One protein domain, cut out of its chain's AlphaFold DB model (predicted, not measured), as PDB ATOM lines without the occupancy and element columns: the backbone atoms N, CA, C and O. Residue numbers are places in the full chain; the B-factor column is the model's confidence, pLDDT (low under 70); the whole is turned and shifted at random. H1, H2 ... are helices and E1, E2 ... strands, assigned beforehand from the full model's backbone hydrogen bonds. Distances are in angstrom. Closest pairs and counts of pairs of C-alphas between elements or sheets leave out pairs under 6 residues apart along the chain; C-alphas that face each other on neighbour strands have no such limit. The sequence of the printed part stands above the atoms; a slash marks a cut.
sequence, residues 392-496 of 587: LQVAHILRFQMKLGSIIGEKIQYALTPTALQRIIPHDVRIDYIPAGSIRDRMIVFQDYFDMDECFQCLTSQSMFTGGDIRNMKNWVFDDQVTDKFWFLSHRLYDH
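What this domain is: This is residues 392 to 496 of the 587 residues of the protein "BZIP domain-containing protein" of Hesseltinella vesiculosa (UniProt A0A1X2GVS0). Short helices and loops pack into a compact body with H3 nearest its middle; on one side H4 and H5 lie side by side, with the small hairpin of E1 and E2 between them along the chain. The long helix H1 starts near H4 and reaches away, with residues 406 to 411 sticking out, while H2 packs on H3. The 105 printed residues, mostly helix by class, run H1 H2 H3 H4 E1 E2 H5 H6, with one antiparallel sheet, E1 - E2. The whole is compact, with a radius of gyration of the C-alphas of 13.3 A and spans of 39 by 32 by 27 A.

How they stand to each other: E1, residues 463 to 465, and E2, residues 476 to 478, form an antiparallel hairpin; N 464 and O 477, 2.8 A apart, are within hydrogen-bond range. H4, residues 452 to 462, and H5, residues 480 to 485, touch at a shallow tilt of 8 degrees, opposite ways; their closest C-alphas, Cys 458 and Val 482, are 6.3 A apart. H1, residues 392 to 408, is close to H4 but not clearly touching, the closest C-alphas being those of Leu 392 and Thr 460, 5.5 A apart. H2, residues 420 to 424, and H3, residues 437 to 445, touch, closest at the C-alphas of Leu 421 and Asp 441, 6.0 A apart. H6, residues 491 to 494, is close to H3 but not clearly touching, with the closest C-alphas, Ile 439 and His 491, 7.9 A apart. Every O i to N i+4 pair is within hydrogen-bond range in H2, H3, H4 and H5, and 12 of 13 in H1; H6 is too short for one.

Where its parts are: H1 runs 24.0 A from C-alpha 392 at (-13.258, 5.890, -56.890). H4 measures 14.9 A and H3 12.4 A. H6 ends with C-alpha 494 at (-6.160, 12.534, -33.286).

The domain as a whole: The printed part has no cut. The links H1 to H2 and H2 to H3 are long. Confidence is under 70 at residue 406, residues 408 to 416 and residues 491 to 496.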
ATOM      1  N   LEU A 392     -13.933   5.397 -55.690       87.25
ATOM      2  CA  LEU A 392     -13.258   5.890 -56.890       87.25
ATOM      3  C   LEU A 392     -14.125   6.865 -57.714       87.25
ATOM      4  O   LEU A 392     -13.625   7.884 -58.189       87.25
ATOM      5  N   GLN A 393     -15.427   6.598 -57.873       89.50
ATOM      6  CA  GLN A 393     -16.356   7.538 -58.517       89.50
ATOM      7  C   GLN A 393     -16.513   8.817 -57.690       89.50
ATOM      8  O   GLN A 393     -16.521   9.913 -58.251       89.50
ATOM      9  N   VAL A 394     -16.587   8.688 -56.364       86.38
ATOM     10  CA  VAL A 394     -16.675   9.821 -55.435       86.38
ATOM     11  C   VAL A 394     -15.412  10.694 -55.514       86.38
ATOM     12  O   VAL A 394     -15.518  11.911 -55.674       86.38
ATOM     13  N   ALA A 395     -14.220  10.091 -55.535       83.62
ATOM     14  CA  ALA A 395     -12.949  10.790 -55.744       83.62
ATOM     15  C   ALA A 395     -12.869  11.477 -57.124       83.62
ATOM     16  O   ALA A 395     -12.389  12.607 -57.238       83.62
ATOM     17  N   HIS A 396     -13.397  10.853 -58.185       84.56
ATOM     18  CA  HIS A 396     -13.507  11.490 -59.502       84.56
ATOM     19  C   HIS A 396     -14.454  12.700 -59.508       84.56
ATOM     20  O   HIS A 396     -14.134  13.713 -60.134       84.56
ATOM     21  N   ILE A 397     -15.582  12.636 -58.790       85.75
ATOM     22  CA  ILE A 397     -16.490  13.780 -58.611       85.75
ATOM     23  C   ILE A 397     -15.777  14.903 -57.855       85.75
ATOM     24  O   ILE A 397     -15.833  16.050 -58.296       85.75
ATOM     25  N   LEU A 398     -15.052  14.590 -56.777       82.38
ATOM     26  CA  LEU A 398     -14.291  15.572 -56.001       82.38
ATOM     27  C   LEU A 398     -13.221  16.265 -56.865       82.38
ATOM     28  O   LEU A 398     -13.168  17.494 -56.938       82.38
ATOM     29  N   ARG A 399     -12.451  15.487 -57.636       82.44
ATOM     30  CA  ARG A 399     -11.473  15.988 -58.617       82.44
ATOM     31  C   ARG A 399     -12.109  16.885 -59.683       82.44
ATOM     32  O   ARG A 399     -11.506  17.877 -60.097       82.44
ATOM     33  N   PHE A 400     -13.314  16.554 -60.146       82.75
ATOM     34  CA  PHE A 400     -14.058  17.378 -61.100       82.75
ATOM     35  C   PHE A 400     -14.562  18.679 -60.457       82.75
ATOM     36  O   PHE A 400     -14.407  19.743 -61.054       82.75
ATOM     37  N   GLN A 401     -15.071  18.624 -59.222       80.88
ATOM     38  CA  GLN A 401     -15.480  19.804 -58.452       80.88
ATOM     39  C   GLN A 401     -14.312  20.764 -58.195       80.88
ATOM     40  O   GLN A 401     -14.490  21.967 -58.355       80.88
ATOM     41  N   MET A 402     -13.111  20.265 -57.881       75.19
ATOM     42  CA  MET A 402     -11.912  21.108 -57.741       75.19
ATOM     43  C   MET A 402     -11.541  21.811 -59.050       75.19
ATOM     44  O   MET A 402     -11.332  23.025 -59.067       75.19
ATOM     45  N   LYS A 403     -11.517  21.070 -60.169       78.81
ATOM     46  CA  LYS A 403     -11.235  21.637 -61.498       78.81
ATOM     47  C   LYS A 403     -12.267  22.688 -61.907       78.81
ATOM     48  O   LYS A 403     -11.885  23.742 -62.404       78.81
ATOM     49  N   LEU A 404     -13.556  22.429 -61.677       75.31
ATOM     50  CA  LEU A 404     -14.615  23.409 -61.922       75.31
ATOM     51  C   LEU A 404     -14.504  24.618 -60.991       75.31
ATOM     52  O   LEU A 404     -14.650  25.742 -61.457       75.31
ATOM     53  N   GLY A 405     -14.201  24.414 -59.709       70.12
ATOM     54  CA  GLY A 405     -13.994  25.492 -58.744       70.12
ATOM     55  C   GLY A 405     -12.917  26.474 -59.205       70.12
ATOM     56  O   GLY A 405     -13.162  27.677 -59.249       70.12
ATOM     57  N   SER A 406     -11.772  25.956 -59.664       69.62
ATOM     58  CA  SER A 406     -10.680  26.766 -60.224       69.62
ATOM     59  C   SER A 406     -11.069  27.587 -61.466       69.62
ATOM     60  O   SER A 406     -10.349  28.521 -61.810       69.62
ATOM     61  N   ILE A 407     -12.162  27.242 -62.155       74.38
ATOM     62  CA  ILE A 407     -12.671  27.953 -63.343       74.38
ATOM     63  C   ILE A 407     -13.811  28.915 -62.968       74.38
ATOM     64  O   ILE A 407     -13.944  29.981 -63.564       74.38
ATOM     65  N   ILE A 408     -14.647  28.541 -61.994       69.88
ATOM     66  CA  ILE A 408     -15.883  29.247 -61.617       69.88
ATOM     67  C   ILE A 408     -15.637  30.323 -60.535       69.88
ATOM     68  O   ILE A 408     -16.457  31.228 -60.373       69.88
ATOM     69  N   GLY A 409     -14.493  30.288 -59.844       59.84
ATOM     70  CA  GLY A 409     -14.070  31.324 -58.897       59.84
ATOM     71  C   GLY A 409     -14.639  31.158 -57.483       59.84
ATOM     72  O   GLY A 409     -15.113  30.085 -57.120       59.84
ATOM     73  N   GLU A 410     -14.578  32.236 -56.690       56.84
ATOM     74  CA  GLU A 410     -14.664  32.348 -55.209       56.84
ATOM     75  C   GLU A 410     -15.799  31.603 -54.461       56.84
ATOM     76  O   GLU A 410     -15.823  31.604 -53.235       56.84
ATOM     77  N   LYS A 411     -16.728  30.924 -55.142       57.22
ATOM     78  CA  LYS A 411     -17.791  30.103 -54.528       57.22
ATOM     79  C   LYS A 411     -17.360  28.666 -54.181       57.22
ATOM     80  O   LYS A 411     -18.214  27.828 -53.887       57.22
ATOM     81  N   ILE A 412     -16.061  28.360 -54.204       58.88
ATOM     82  CA  ILE A 412     -15.530  27.083 -53.701       58.88
ATOM     83  C   ILE A 412     -15.696  27.057 -52.178       58.88
ATOM     84  O   ILE A 412     -15.138  27.895 -51.477       58.88
ATOM     85  N   GLN A 413     -16.450  26.094 -51.647       59.91
ATOM     86  CA  GLN A 413     -16.598  25.958 -50.196       59.91
ATOM     87  C   GLN A 413     -15.320  25.402 -49.547       59.91
ATOM     88  O   GLN A 413     -14.643  24.547 -50.123       59.91
ATOM     89  N   TYR A 414     -15.050  25.865 -48.322       59.00
ATOM     90  CA  TYR A 414     -13.793  25.729 -47.569       59.00
ATOM     91  C   TYR A 414     -13.115  24.352 -47.588       59.00
ATOM     92  O   TYR A 414     -11.891  24.268 -47.571       59.00
ATOM     93  N   ALA A 415     -13.878  23.261 -47.647       57.31
ATOM     94  CA  ALA A 415     -13.330  21.906 -47.607       57.31
ATOM     95  C   ALA A 415     -12.553  21.485 -48.876       57.31
ATOM     96  O   ALA A 415     -11.824  20.498 -48.831       57.31
ATOM     97  N   LEU A 416     -12.678  22.228 -49.986       69.56
ATOM     98  CA  LEU A 416     -11.849  22.069 -51.194       69.56
ATOM     99  C   LEU A 416     -10.753  23.135 -51.333       69.56
ATOM    100  O   LEU A 416      -9.968  23.098 -52.280       69.56
ATOM    101  N   THR A 417     -10.685  24.092 -50.411       81.38
ATOM    102  CA  THR A 417      -9.616  25.089 -50.393       81.38
ATOM    103  C   THR A 417      -8.277  24.393 -50.097       81.38
ATOM    104  O   THR A 417      -8.236  23.527 -49.216       81.38
ATOM    105  N   PRO A 418      -7.176  24.743 -50.794       87.75
ATOM    106  CA  PRO A 418      -5.848  24.269 -50.425       87.75
ATOM    107  C   PRO A 418      -5.512  24.732 -49.008       87.75
ATOM    108  O   PRO A 418      -5.632  25.934 -48.717       87.75
ATOM    109  N   THR A 419      -5.123  23.794 -48.146       91.44
ATOM    110  CA  THR A 419      -4.739  24.073 -46.754       91.44
ATOM    111  C   THR A 419      -3.492  24.961 -46.689       91.44
ATOM    112  O   THR A 419      -2.827  25.207 -47.698       91.44
ATOM    113  N   ALA A 420      -3.150  25.464 -45.500       91.06
ATOM    114  CA  ALA A 420      -1.894  26.194 -45.323       91.06
ATOM    115  C   ALA A 420      -0.681  25.312 -45.669       91.06
ATOM    116  O   ALA A 420       0.229  25.770 -46.355       91.06
ATOM    117  N   LEU A 421      -0.705  24.035 -45.270       92.88
ATOM    118  CA  LEU A 421       0.398  23.109 -45.504       92.88
ATOM    119  C   LEU A 421       0.558  22.771 -46.992       92.88
ATOM    120  O   LEU A 421       1.668  22.849 -47.510       92.88
ATOM    121  N   GLN A 422      -0.549  22.532 -47.704       94.19
ATOM    122  CA  GLN A 422      -0.556  22.324 -49.156       94.19
ATOM    123  C   GLN A 422       0.036  23.494 -49.955       94.19
ATOM    124  O   GLN A 422       0.586  23.290 -51.032       94.19
ATOM    125  N   ARG A 423      -0.078  24.730 -49.458       93.44
ATOM    126  CA  ARG A 423       0.476  25.917 -50.133       93.44
ATOM    127  C   ARG A 423       1.975  26.103 -49.905       93.44
ATOM    128  O   ARG A 423       2.605  26.810 -50.683       93.44
ATOM    129  N   ILE A 424       2.510  25.545 -48.820       95.00
ATOM    130  CA  ILE A 424       3.872  25.816 -48.336       95.00
ATOM    131  C   ILE A 424       4.807  24.637 -48.626       95.00
ATOM    132  O   ILE A 424       5.959  24.852 -48.995       95.00
ATOM    133  N   ILE A 425       4.328  23.400 -48.467       95.12
ATOM    134  CA  ILE A 425       5.143  22.189 -48.587       95.12
ATOM    135  C   ILE A 425       4.918  21.537 -49.963       95.12
ATOM    136  O   ILE A 425       3.774  21.210 -50.301       95.12
ATOM    137  N   PRO A 426       5.983  21.311 -50.762       96.00
ATOM    138  CA  PRO A 426       5.909  20.497 -51.970       96.00
ATOM    139  C   PRO A 426       5.444  19.075 -51.644       96.00
ATOM    140  O   PRO A 426       6.015  18.409 -50.778       96.00
ATOM    141  N   HIS A 427       4.409  18.625 -52.345       95.88
ATOM    142  CA  HIS A 427       3.746  17.348 -52.110       95.88
ATOM    143  C   HIS A 427       3.179  16.777 -53.419       95.88
ATOM    144  O   HIS A 427       3.104  17.472 -54.435       95.88
ATOM    145  N   ASP A 428       2.779  15.505 -53.412       96.31
ATOM    146  CA  ASP A 428       2.183  14.859 -54.586       96.31
ATOM    147  C   ASP A 428       0.766  15.395 -54.863       96.31
ATOM    148  O   ASP A 428      -0.118  15.373 -54.002       96.31
ATOM    149  N   VAL A 429       0.532  15.815 -56.108       92.06
ATOM    150  CA  VAL A 429      -0.731  16.388 -56.612       92.06
ATOM    151  C   VAL A 429      -1.954  15.467 -56.501       92.06
ATOM    152  O   VAL A 429      -3.075  15.889 -56.784       92.06
ATOM    153  N   ARG A 430      -1.782  14.194 -56.136       93.06
ATOM    154  CA  ARG A 430      -2.884  13.280 -55.814       93.06
ATOM    155  C   ARG A 430      -3.468  13.552 -54.432       93.06
ATOM    156  O   ARG A 430      -4.667  13.348 -54.254       93.06
ATOM    157  N   ILE A 431      -2.663  14.047 -53.486       94.19
ATOM    158  CA  ILE A 431      -3.111  14.385 -52.125       94.19
ATOM    159  C   ILE A 431      -4.167  15.495 -52.178       94.19
ATOM    160  O   ILE A 431      -5.123  15.453 -51.413       94.19
ATOM    161  N   ASP A 432      -4.105  16.410 -53.150       91.19
ATOM    162  CA  ASP A 432      -5.171  17.392 -53.400       91.19
ATOM    163  C   ASP A 432      -6.575  16.774 -53.511       91.19
ATOM    164  O   ASP A 432      -7.548  17.413 -53.111       91.19
ATOM    165  N   TYR A 433      -6.687  15.540 -54.020       87.44
ATOM    166  CA  TYR A 433      -7.954  14.837 -54.247       87.44
ATOM    167  C   TYR A 433      -8.438  14.000 -53.055       87.44
ATOM    168  O   TYR A 433      -9.452  13.310 -53.174       87.44
ATOM    169  N   ILE A 434      -7.731  14.029 -51.927       89.94
ATOM    170  CA  ILE A 434      -8.135  13.335 -50.702       89.94
ATOM    171  C   ILE A 434      -9.227  14.144 -49.981       89.94
ATOM    172  O   ILE A 434      -9.123  15.370 -49.883       89.94
ATOM    173  N   PRO A 435     -10.296  13.500 -49.476       83.50
ATOM    174  CA  PRO A 435     -11.337  14.196 -48.729       83.50
ATOM    175  C   PRO A 435     -10.796  14.835 -47.437       83.50
ATOM    176  O   PRO A 435     -10.013  14.235 -46.705       83.50
ATOM    177  N   ALA A 436     -11.303  16.038 -47.139       87.62
ATOM    178  CA  ALA A 436     -10.976  16.902 -45.997       87.62
ATOM    179  C   ALA A 436      -9.525  17.430 -45.899       87.62
ATOM    180  O   ALA A 436      -8.553  16.840 -46.359       87.62
ATOM    181  N   GLY A 437      -9.371  18.600 -45.267       89.19
ATOM    182  CA  GLY A 437      -8.068  19.245 -45.069       89.19
ATOM    183  C   GLY A 437      -7.124  18.476 -44.140       89.19
ATOM    184  O   GLY A 437      -5.952  18.335 -44.469       89.19
ATOM    185  N   SER A 438      -7.623  17.928 -43.027       90.06
ATOM    186  CA  SER A 438      -6.759  17.317 -42.009       90.06
ATOM    187  C   SER A 438      -6.055  16.049 -42.492       90.06
ATOM    188  O   SER A 438      -4.867  15.889 -42.225       90.06
ATOM    189  N   ILE A 439      -6.719  15.177 -43.263       91.81
ATOM    190  CA  ILE A 439      -6.045  14.003 -43.843       91.81
ATOM    191  C   ILE A 439      -5.008  14.430 -44.889       91.81
ATOM    192  O   ILE A 439      -3.903  13.891 -44.885       91.81
ATOM    193  N   ARG A 440      -5.305  15.441 -45.720       93.62
ATOM    194  CA  ARG A 440      -4.331  16.010 -46.671       93.62
ATOM    195  C   ARG A 440      -3.080  16.519 -45.961       93.62
ATOM    196  O   ARG A 440      -1.977  16.129 -46.330       93.62
ATOM    197  N   ASP A 441      -3.249  17.305 -44.901       94.62
ATOM    198  CA  ASP A 441      -2.132  17.829 -44.109       94.62
ATOM    199  C   ASP A 441      -1.297  16.704 -43.484       94.62
ATOM    200  O   ASP A 441      -0.072  16.732 -43.558       94.62
ATOM    201  N   ARG A 442      -1.932  15.661 -42.937       94.44
ATOM    202  CA  ARG A 442      -1.205  14.508 -42.383       94.44
ATOM    203  C   ARG A 442      -0.470  13.706 -43.457       94.44
ATOM    204  O   ARG A 442       0.674  13.329 -43.232       94.44
ATOM    205  N   MET A 443      -1.073  13.480 -44.626       96.25
ATOM    206  CA  MET A 443      -0.387  12.821 -45.745       96.25
ATOM    207  C   MET A 443       0.851  13.596 -46.200       96.25
ATOM    208  O   MET A 443       1.826  12.966 -46.583       96.25
ATOM    209  N   ILE A 444       0.840  14.929 -46.105       96.44
ATOM    210  CA  ILE A 444       1.997  15.788 -46.407       96.44
ATOM    211  C   ILE A 444       3.062  15.692 -45.309       96.44
ATOM    212  O   ILE A 444       4.236  15.522 -45.622       96.44
ATOM    213  N   VAL A 445       2.674  15.746 -44.028       96.50
ATOM    214  CA  VAL A 445       3.607  15.583 -42.891       96.50
ATOM    215  C   VAL A 445       4.313  14.224 -42.922       96.50
ATOM    216  O   VAL A 445       5.490  14.139 -42.582       96.50
ATOM    217  N   PHE A 446       3.605  13.167 -43.324       96.75
ATOM    218  CA  PHE A 446       4.114  11.796 -43.324       96.75
ATOM    219  C   PHE A 446       4.517  11.278 -44.716       96.75
ATOM    220  O   PHE A 446       4.735  10.079 -44.845       96.75
ATOM    221  N   GLN A 447       4.645  12.129 -45.746       96.25
ATOM    222  CA  GLN A 447       4.806  11.676 -47.143       96.25
ATOM    223  C   GLN A 447       6.023  10.768 -47.403       96.25
ATOM    224  O   GLN A 447       5.978   9.946 -48.312       96.25
ATOM    225  N   ASP A 448       7.069  10.861 -46.576       95.88
ATOM    226  CA  ASP A 448       8.277  10.025 -46.666       95.88
ATOM    227  C   ASP A 448       8.178   8.687 -45.891       95.88
ATOM    228  O   ASP A 448       9.108   7.882 -45.916       95.88
ATOM    229  N   TYR A 449       7.072   8.440 -45.175       95.50
ATOM    230  CA  TYR A 449       6.885   7.279 -44.286       95.50
ATOM    231  C   TYR A 449       6.005   6.164 -44.872       95.50
ATOM    232  O   TYR A 449       5.854   5.120 -44.235       95.50
ATOM    233  N   PHE A 450       5.401   6.361 -46.047       96.38
ATOM    234  CA  PHE A 450       4.486   5.390 -46.652       96.38
ATOM    235  C   PHE A 450       4.629   5.317 -48.175       96.38
ATOM    236  O   PHE A 450       4.944   6.309 -48.828       96.38
ATOM    237  N   ASP A 451       4.346   4.147 -48.754       97.38
ATOM    238  CA  ASP A 451       4.185   4.026 -50.203       97.38
ATOM    239  C   ASP A 451       2.870   4.696 -50.618       97.38
ATOM    240  O   ASP A 451       1.777   4.334 -50.163       97.38
ATOM    241  N   MET A 452       2.982   5.716 -51.463       95.00
ATOM    242  CA  MET A 452       1.840   6.517 -51.860       95.00
ATOM    243  C   MET A 452       0.895   5.779 -52.814       95.00
ATOM    244  O   MET A 452      -0.318   5.939 -52.686       95.00
ATOM    245  N   ASP A 453       1.411   4.962 -53.734       96.38
ATOM    246  CA  ASP A 453       0.571   4.181 -54.647       96.38
ATOM    247  C   ASP A 453      -0.263   3.173 -53.851       96.38
ATOM    248  O   ASP A 453      -1.477   3.074 -54.044       96.38
ATOM    249  N   GLU A 454       0.366   2.512 -52.878       96.88
ATOM    250  CA  GLU A 454      -0.301   1.577 -51.976       96.88
ATOM    251  C   GLU A 454      -1.347   2.271 -51.085       96.88
ATOM    252  O   GLU A 454      -2.466   1.778 -50.933       96.88
ATOM    253  N   CYS A 455      -1.034   3.456 -50.553       95.62
ATOM    254  CA  CYS A 455      -1.967   4.259 -49.761       95.62
ATOM    255  C   CYS A 455      -3.208   4.676 -50.567       95.62
ATOM    256  O   CYS A 455      -4.337   4.489 -50.105       95.62
ATOM    257  N   PHE A 456      -3.038   5.165 -51.802       94.56
ATOM    258  CA  PHE A 456      -4.172   5.487 -52.677       94.56
ATOM    259  C   PHE A 456      -4.952   4.239 -53.107       94.56
ATOM    260  O   PHE A 456      -6.182   4.301 -53.222       94.56
ATOM    261  N   GLN A 457      -4.286   3.100 -53.312       94.75
ATOM    262  CA  GLN A 457      -4.957   1.835 -53.607       94.75
ATOM    263  C   GLN A 457      -5.825   1.377 -52.426       94.75
ATOM    264  O   GLN A 457      -7.010   1.099 -52.625       94.75
ATOM    265  N   CYS A 458      -5.297   1.372 -51.199       94.56
ATOM    266  CA  CYS A 458      -6.068   1.091 -49.985       94.56
ATOM    267  C   CYS A 458      -7.232   2.078 -49.820       94.56
ATOM    268  O   CYS A 458      -8.381   1.658 -49.720       94.56
ATOM    269  N   LEU A 459      -6.990   3.387 -49.907       92.06
ATOM    270  CA  LEU A 459      -8.045   4.398 -49.771       92.06
ATOM    271  C   LEU A 459      -9.166   4.262 -50.811       92.06
ATOM    272  O   LEU A 459     -10.329   4.471 -50.479       92.06
ATOM    273  N   THR A 460      -8.862   3.897 -52.058       91.19
ATOM    274  CA  THR A 460      -9.888   3.762 -53.114       91.19
ATOM    275  C   THR A 460     -10.608   2.414 -53.123       91.19
ATOM    276  O   THR A 460     -11.704   2.338 -53.681       91.19
ATOM    277  N   SER A 461     -10.033   1.373 -52.509       93.81
ATOM    278  CA  SER A 461     -10.609   0.018 -52.461       93.81
ATOM    279  C   SER A 461     -11.236  -0.364 -51.115       93.81
ATOM    280  O   SER A 461     -12.163  -1.170 -51.100       93.81
ATOM    281  N   GLN A 462     -10.765   0.220 -50.008       93.75
ATOM    282  CA  GLN A 462     -11.128  -0.135 -48.628       93.75
ATOM    283  C   GLN A 462     -11.782   1.020 -47.841       93.75
ATOM    284  O   GLN A 462     -12.070   0.872 -46.655       93.75
ATOM    285  N   SER A 463     -12.038   2.179 -48.460       92.44
ATOM    286  CA  SER A 463     -12.972   3.157 -47.879       92.44
ATOM    287  C   SER A 463     -14.406   2.898 -48.345       92.44
ATOM    288  O   SER A 463     -14.647   2.299 -49.392       92.44
ATOM    289  N   MET A 464     -15.375   3.371 -47.570       91.06
ATOM    290  CA  MET A 464     -16.793   3.372 -47.898       91.06
ATOM    291  C   MET A 464     -17.334   4.789 -47.713       91.06
ATOM    292  O   MET A 464     -17.199   5.381 -46.642       91.06
ATOM    293  N   PHE A 465     -17.962   5.331 -48.753       92.44
ATOM    294  CA  PHE A 465     -18.679   6.598 -48.661       92.44
ATOM    295  C   PHE A 465     -20.116   6.333 -48.198       92.44
ATOM    296  O   PHE A 465     -20.870   5.647 -48.883       92.44
ATOM    297  N   THR A 466     -20.508   6.863 -47.041       90.50
ATOM    298  CA  THR A 466     -21.814   6.585 -46.412       90.50
ATOM    299  C   THR A 466     -22.945   7.501 -46.895       90.50
ATOM    300  O   THR A 466     -24.068   7.407 -46.402       90.50
ATOM    301  N   GLY A 467     -22.683   8.353 -47.893       87.75
ATOM    302  CA  GLY A 467     -23.625   9.352 -48.408       87.75
ATOM    303  C   GLY A 467     -23.467  10.722 -47.748       87.75
ATOM    304  O   GLY A 467     -22.701  10.896 -46.806       87.75
ATOM    305  N   GLY A 468     -24.194  11.726 -48.244       89.06
ATOM    306  CA  GLY A 468     -24.088  13.094 -47.723       89.06
ATOM    307  C   GLY A 468     -23.137  13.983 -48.530       89.06
ATOM    308  O   GLY A 468     -23.005  13.860 -49.747       89.06
ATOM    309  N   ASP A 469     -22.480  14.917 -47.845       83.94
ATOM    310  CA  ASP A 469     -21.439  15.765 -48.426       83.94
ATOM    311  C   ASP A 469     -20.116  14.995 -48.559       83.94
ATOM    312  O   ASP A 469     -19.499  14.633 -47.557       83.94
ATOM    313  N   ILE A 470     -19.651  14.816 -49.797       83.50
ATOM    314  CA  ILE A 470     -18.375  14.173 -50.156       83.50
ATOM    315  C   ILE A 470     -17.175  14.798 -49.423       83.50
ATOM    316  O   ILE A 470     -16.167  14.140 -49.179       83.50
ATOM    317  N   ARG A 471     -17.264  16.080 -49.062       79.31
ATOM    318  CA  ARG A 471     -16.159  16.850 -48.483       79.31
ATOM    319  C   ARG A 471     -16.075  16.731 -46.957       79.31
ATOM    320  O   ARG A 471     -15.081  17.157 -46.371       79.31
ATOM    321  N   ASN A 472     -17.103  16.181 -46.308       84.12
ATOM    322  CA  ASN A 472     -17.140  15.981 -44.862       84.12
ATOM    323  C   ASN A 472     -16.557  14.607 -44.509       84.12
ATOM    324  O   ASN A 472     -17.102  13.581 -44.907       84.12
ATOM    325  N   MET A 473     -15.486  14.586 -43.710       85.69
ATOM    326  CA  MET A 473     -14.813  13.350 -43.292       85.69
ATOM    327  C   MET A 473     -15.744  12.362 -42.573       85.69
ATOM    328  O   MET A 473     -15.577  11.159 -42.714       85.69
ATOM    329  N   LYS A 474     -16.779  12.843 -41.870       87.69
ATOM    330  CA  LYS A 474     -17.754  11.981 -41.170       87.69
ATOM    331  C   LYS A 474     -18.573  11.080 -42.109       87.69
ATOM    332  O   LYS A 474     -19.197  10.135 -41.640       87.69
ATOM    333  N   ASN A 475     -18.565  11.377 -43.408       90.31
ATOM    334  CA  ASN A 475     -19.253  10.613 -44.449       90.31
ATOM    335  C   ASN A 475     -18.336   9.577 -45.127       90.31
ATOM    336  O   ASN A 475     -18.731   8.929 -46.096       90.31
ATOM    337  N   TRP A 476     -17.104   9.430 -44.636       90.75
ATOM    338  CA  TRP A 476     -16.150   8.417 -45.062       90.75
ATOM    339  C   TRP A 476     -15.871   7.475 -43.896       90.75
ATOM    340  O   TRP A 476     -15.520   7.900 -42.796       90.75
ATOM    341  N   VAL A 477     -16.023   6.182 -44.147       90.56
ATOM    342  CA  VAL A 477     -15.627   5.112 -43.233       90.56
ATOM    343  C   VAL A 477     -14.430   4.413 -43.858       90.56
ATOM    344  O   VAL A 477     -14.490   3.995 -45.011       90.56
ATOM    345  N   PHE A 478     -13.334   4.308 -43.116       92.00
ATOM    346  CA  PHE A 478     -12.165   3.531 -43.518       92.00
ATOM    347  C   PHE A 478     -12.250   2.147 -42.880       92.00
ATOM    348  O   PHE A 478     -12.638   2.049 -41.716       92.00
ATOM    349  N   ASP A 479     -11.896   1.101 -43.629       93.75
ATOM    350  CA  ASP A 479     -11.678  -0.233 -43.063       93.75
ATOM    351  C   ASP A 479     -10.556  -0.195 -42.010       93.75
ATOM    352  O   ASP A 479      -9.609   0.602 -42.105       93.75
ATOM    353  N   ASP A 480     -10.640  -1.077 -41.019       91.69
ATOM    354  CA  ASP A 480      -9.671  -1.151 -39.923       91.69
ATOM    355  C   ASP A 480      -8.267  -1.474 -40.470       91.69
ATOM    356  O   ASP A 480      -7.283  -0.905 -40.009       91.69
ATOM    357  N   GLN A 481      -8.169  -2.239 -41.566       91.19
ATOM    358  CA  GLN A 481      -6.903  -2.515 -42.270       91.19
ATOM    359  C   GLN A 481      -6.190  -1.248 -42.776       91.19
ATOM    360  O   GLN A 481      -4.960  -1.166 -42.734       91.19
ATOM    361  N   VAL A 482      -6.945  -0.243 -43.244       92.38
ATOM    362  CA  VAL A 482      -6.385   1.055 -43.661       92.38
ATOM    363  C   VAL A 482      -5.889   1.814 -42.436       92.38
ATOM    364  O   VAL A 482      -4.832   2.438 -42.487       92.38
ATOM    365  N   THR A 483      -6.634   1.741 -41.331       91.06
ATOM    366  CA  THR A 483      -6.283   2.390 -40.062       91.06
ATOM    367  C   THR A 483      -5.040   1.768 -39.427       91.06
ATOM    368  O   THR A 483      -4.173   2.507 -38.978       91.06
ATOM    369  N   ASP A 484      -4.895   0.446 -39.434       92.88
ATOM    370  CA  ASP A 484      -3.724  -0.233 -38.869       92.88
ATOM    371  C   ASP A 484      -2.452   0.067 -39.675       92.88
ATOM    372  O   ASP A 484      -1.383   0.315 -39.111       92.88
ATOM    373  N   LYS A 485      -2.564   0.087 -41.010       95.00
ATOM    374  CA  LYS A 485      -1.428   0.323 -41.908       95.00
ATOM    375  C   LYS A 485      -1.040   1.798 -42.020       95.00
ATOM    376  O   LYS A 485       0.143   2.130 -42.017       95.00
ATOM    377  N   PHE A 486      -2.028   2.682 -42.100       95.56
ATOM    378  CA  PHE A 486      -1.860   4.121 -42.284       95.56
ATOM    379  C   PHE A 486      -2.500   4.880 -41.111       95.56
ATOM    380  O   PHE A 486      -3.348   5.754 -41.290       95.56
ATOM    381  N   TRP A 487      -2.074   4.546 -39.889       92.94
ATOM    382  CA  TRP A 487      -2.593   5.063 -38.610       92.94
ATOM    383  C   TRP A 487      -2.742   6.587 -38.542       92.94
ATOM    384  O   TRP A 487      -3.676   7.097 -37.918       92.94
ATOM    385  N   PHE A 488      -1.874   7.327 -39.233       92.19
ATOM    386  CA  PHE A 488      -1.934   8.784 -39.314       92.19
ATOM    387  C   PHE A 488      -3.175   9.294 -40.068       92.19
ATOM    388  O   PHE A 488      -3.637  10.391 -39.774       92.19
ATOM    389  N   LEU A 489      -3.777   8.524 -40.980       90.94
ATOM    390  CA  LEU A 489      -5.027   8.897 -41.660       90.94
ATOM    391  C   LEU A 489      -6.240   8.838 -40.721       90.94
ATOM    392  O   LEU A 489      -7.231   9.534 -40.945       90.94
ATOM    393  N   SER A 490      -6.182   8.030 -39.657       84.56
ATOM    394  CA  SER A 490      -7.336   7.813 -38.790       84.56
ATOM    395  C   SER A 490      -7.668   9.056 -37.970       84.56
ATOM    396  O   SER A 490      -6.913   9.515 -37.103       84.56
ATOM    397  N   HIS A 491      -8.854   9.608 -38.214       69.31
ATOM    398  CA  HIS A 491      -9.359  10.729 -37.433       69.31
ATOM    399  C   HIS A 491      -9.676  10.315 -35.982       69.31
ATOM    400  O   HIS A 491      -9.637  11.156 -35.088       69.31
ATOM    401  N   ARG A 492      -9.947   9.025 -35.718       64.06
ATOM    402  CA  ARG A 492     -10.335   8.510 -34.389       64.06
ATOM    403  C   ARG A 492      -9.223   8.587 -33.342       64.06
ATOM    404  O   ARG A 492      -9.522   8.584 -32.157       64.06
ATOM    405  N   LEU A 493      -7.959   8.667 -33.757       56.00
ATOM    406  CA  LEU A 493      -6.825   8.755 -32.830       56.00
ATOM    407  C   LEU A 493      -6.408  10.201 -32.501       56.00
ATOM    408  O   LEU A 493      -5.779  10.420 -31.469       56.00
ATOM    409  N   TYR A 494      -6.748  11.180 -33.353       54.88
ATOM    410  CA  TYR A 494      -6.160  12.534 -33.286       54.88
ATOM    411  C   TYR A 494      -7.101  13.705 -33.634       54.88
ATOM    412  O   TYR A 494      -6.818  14.828 -33.237       54.88
ATOM    413  N   ASP A 495      -8.196  13.473 -34.370       52.59
ATOM    414  CA  ASP A 495      -9.143  14.508 -34.849       52.59
ATOM    415  C   ASP A 495     -10.486  14.468 -34.088       52.59
ATOM    416  O   ASP A 495     -11.468  15.086 -34.510       52.59
ATOM    417  N   HIS A 496     -10.560  13.765 -32.949       47.00
ATOM    418  CA  HIS A 496     -11.586  14.101 -31.962       47.00
ATOM    419  C   HIS A 496     -11.326  15.540 -31.523       47.00
ATOM    420  O   HIS A 496     -10.323  15.839 -30.877       47.00
TER     421      HIS A 496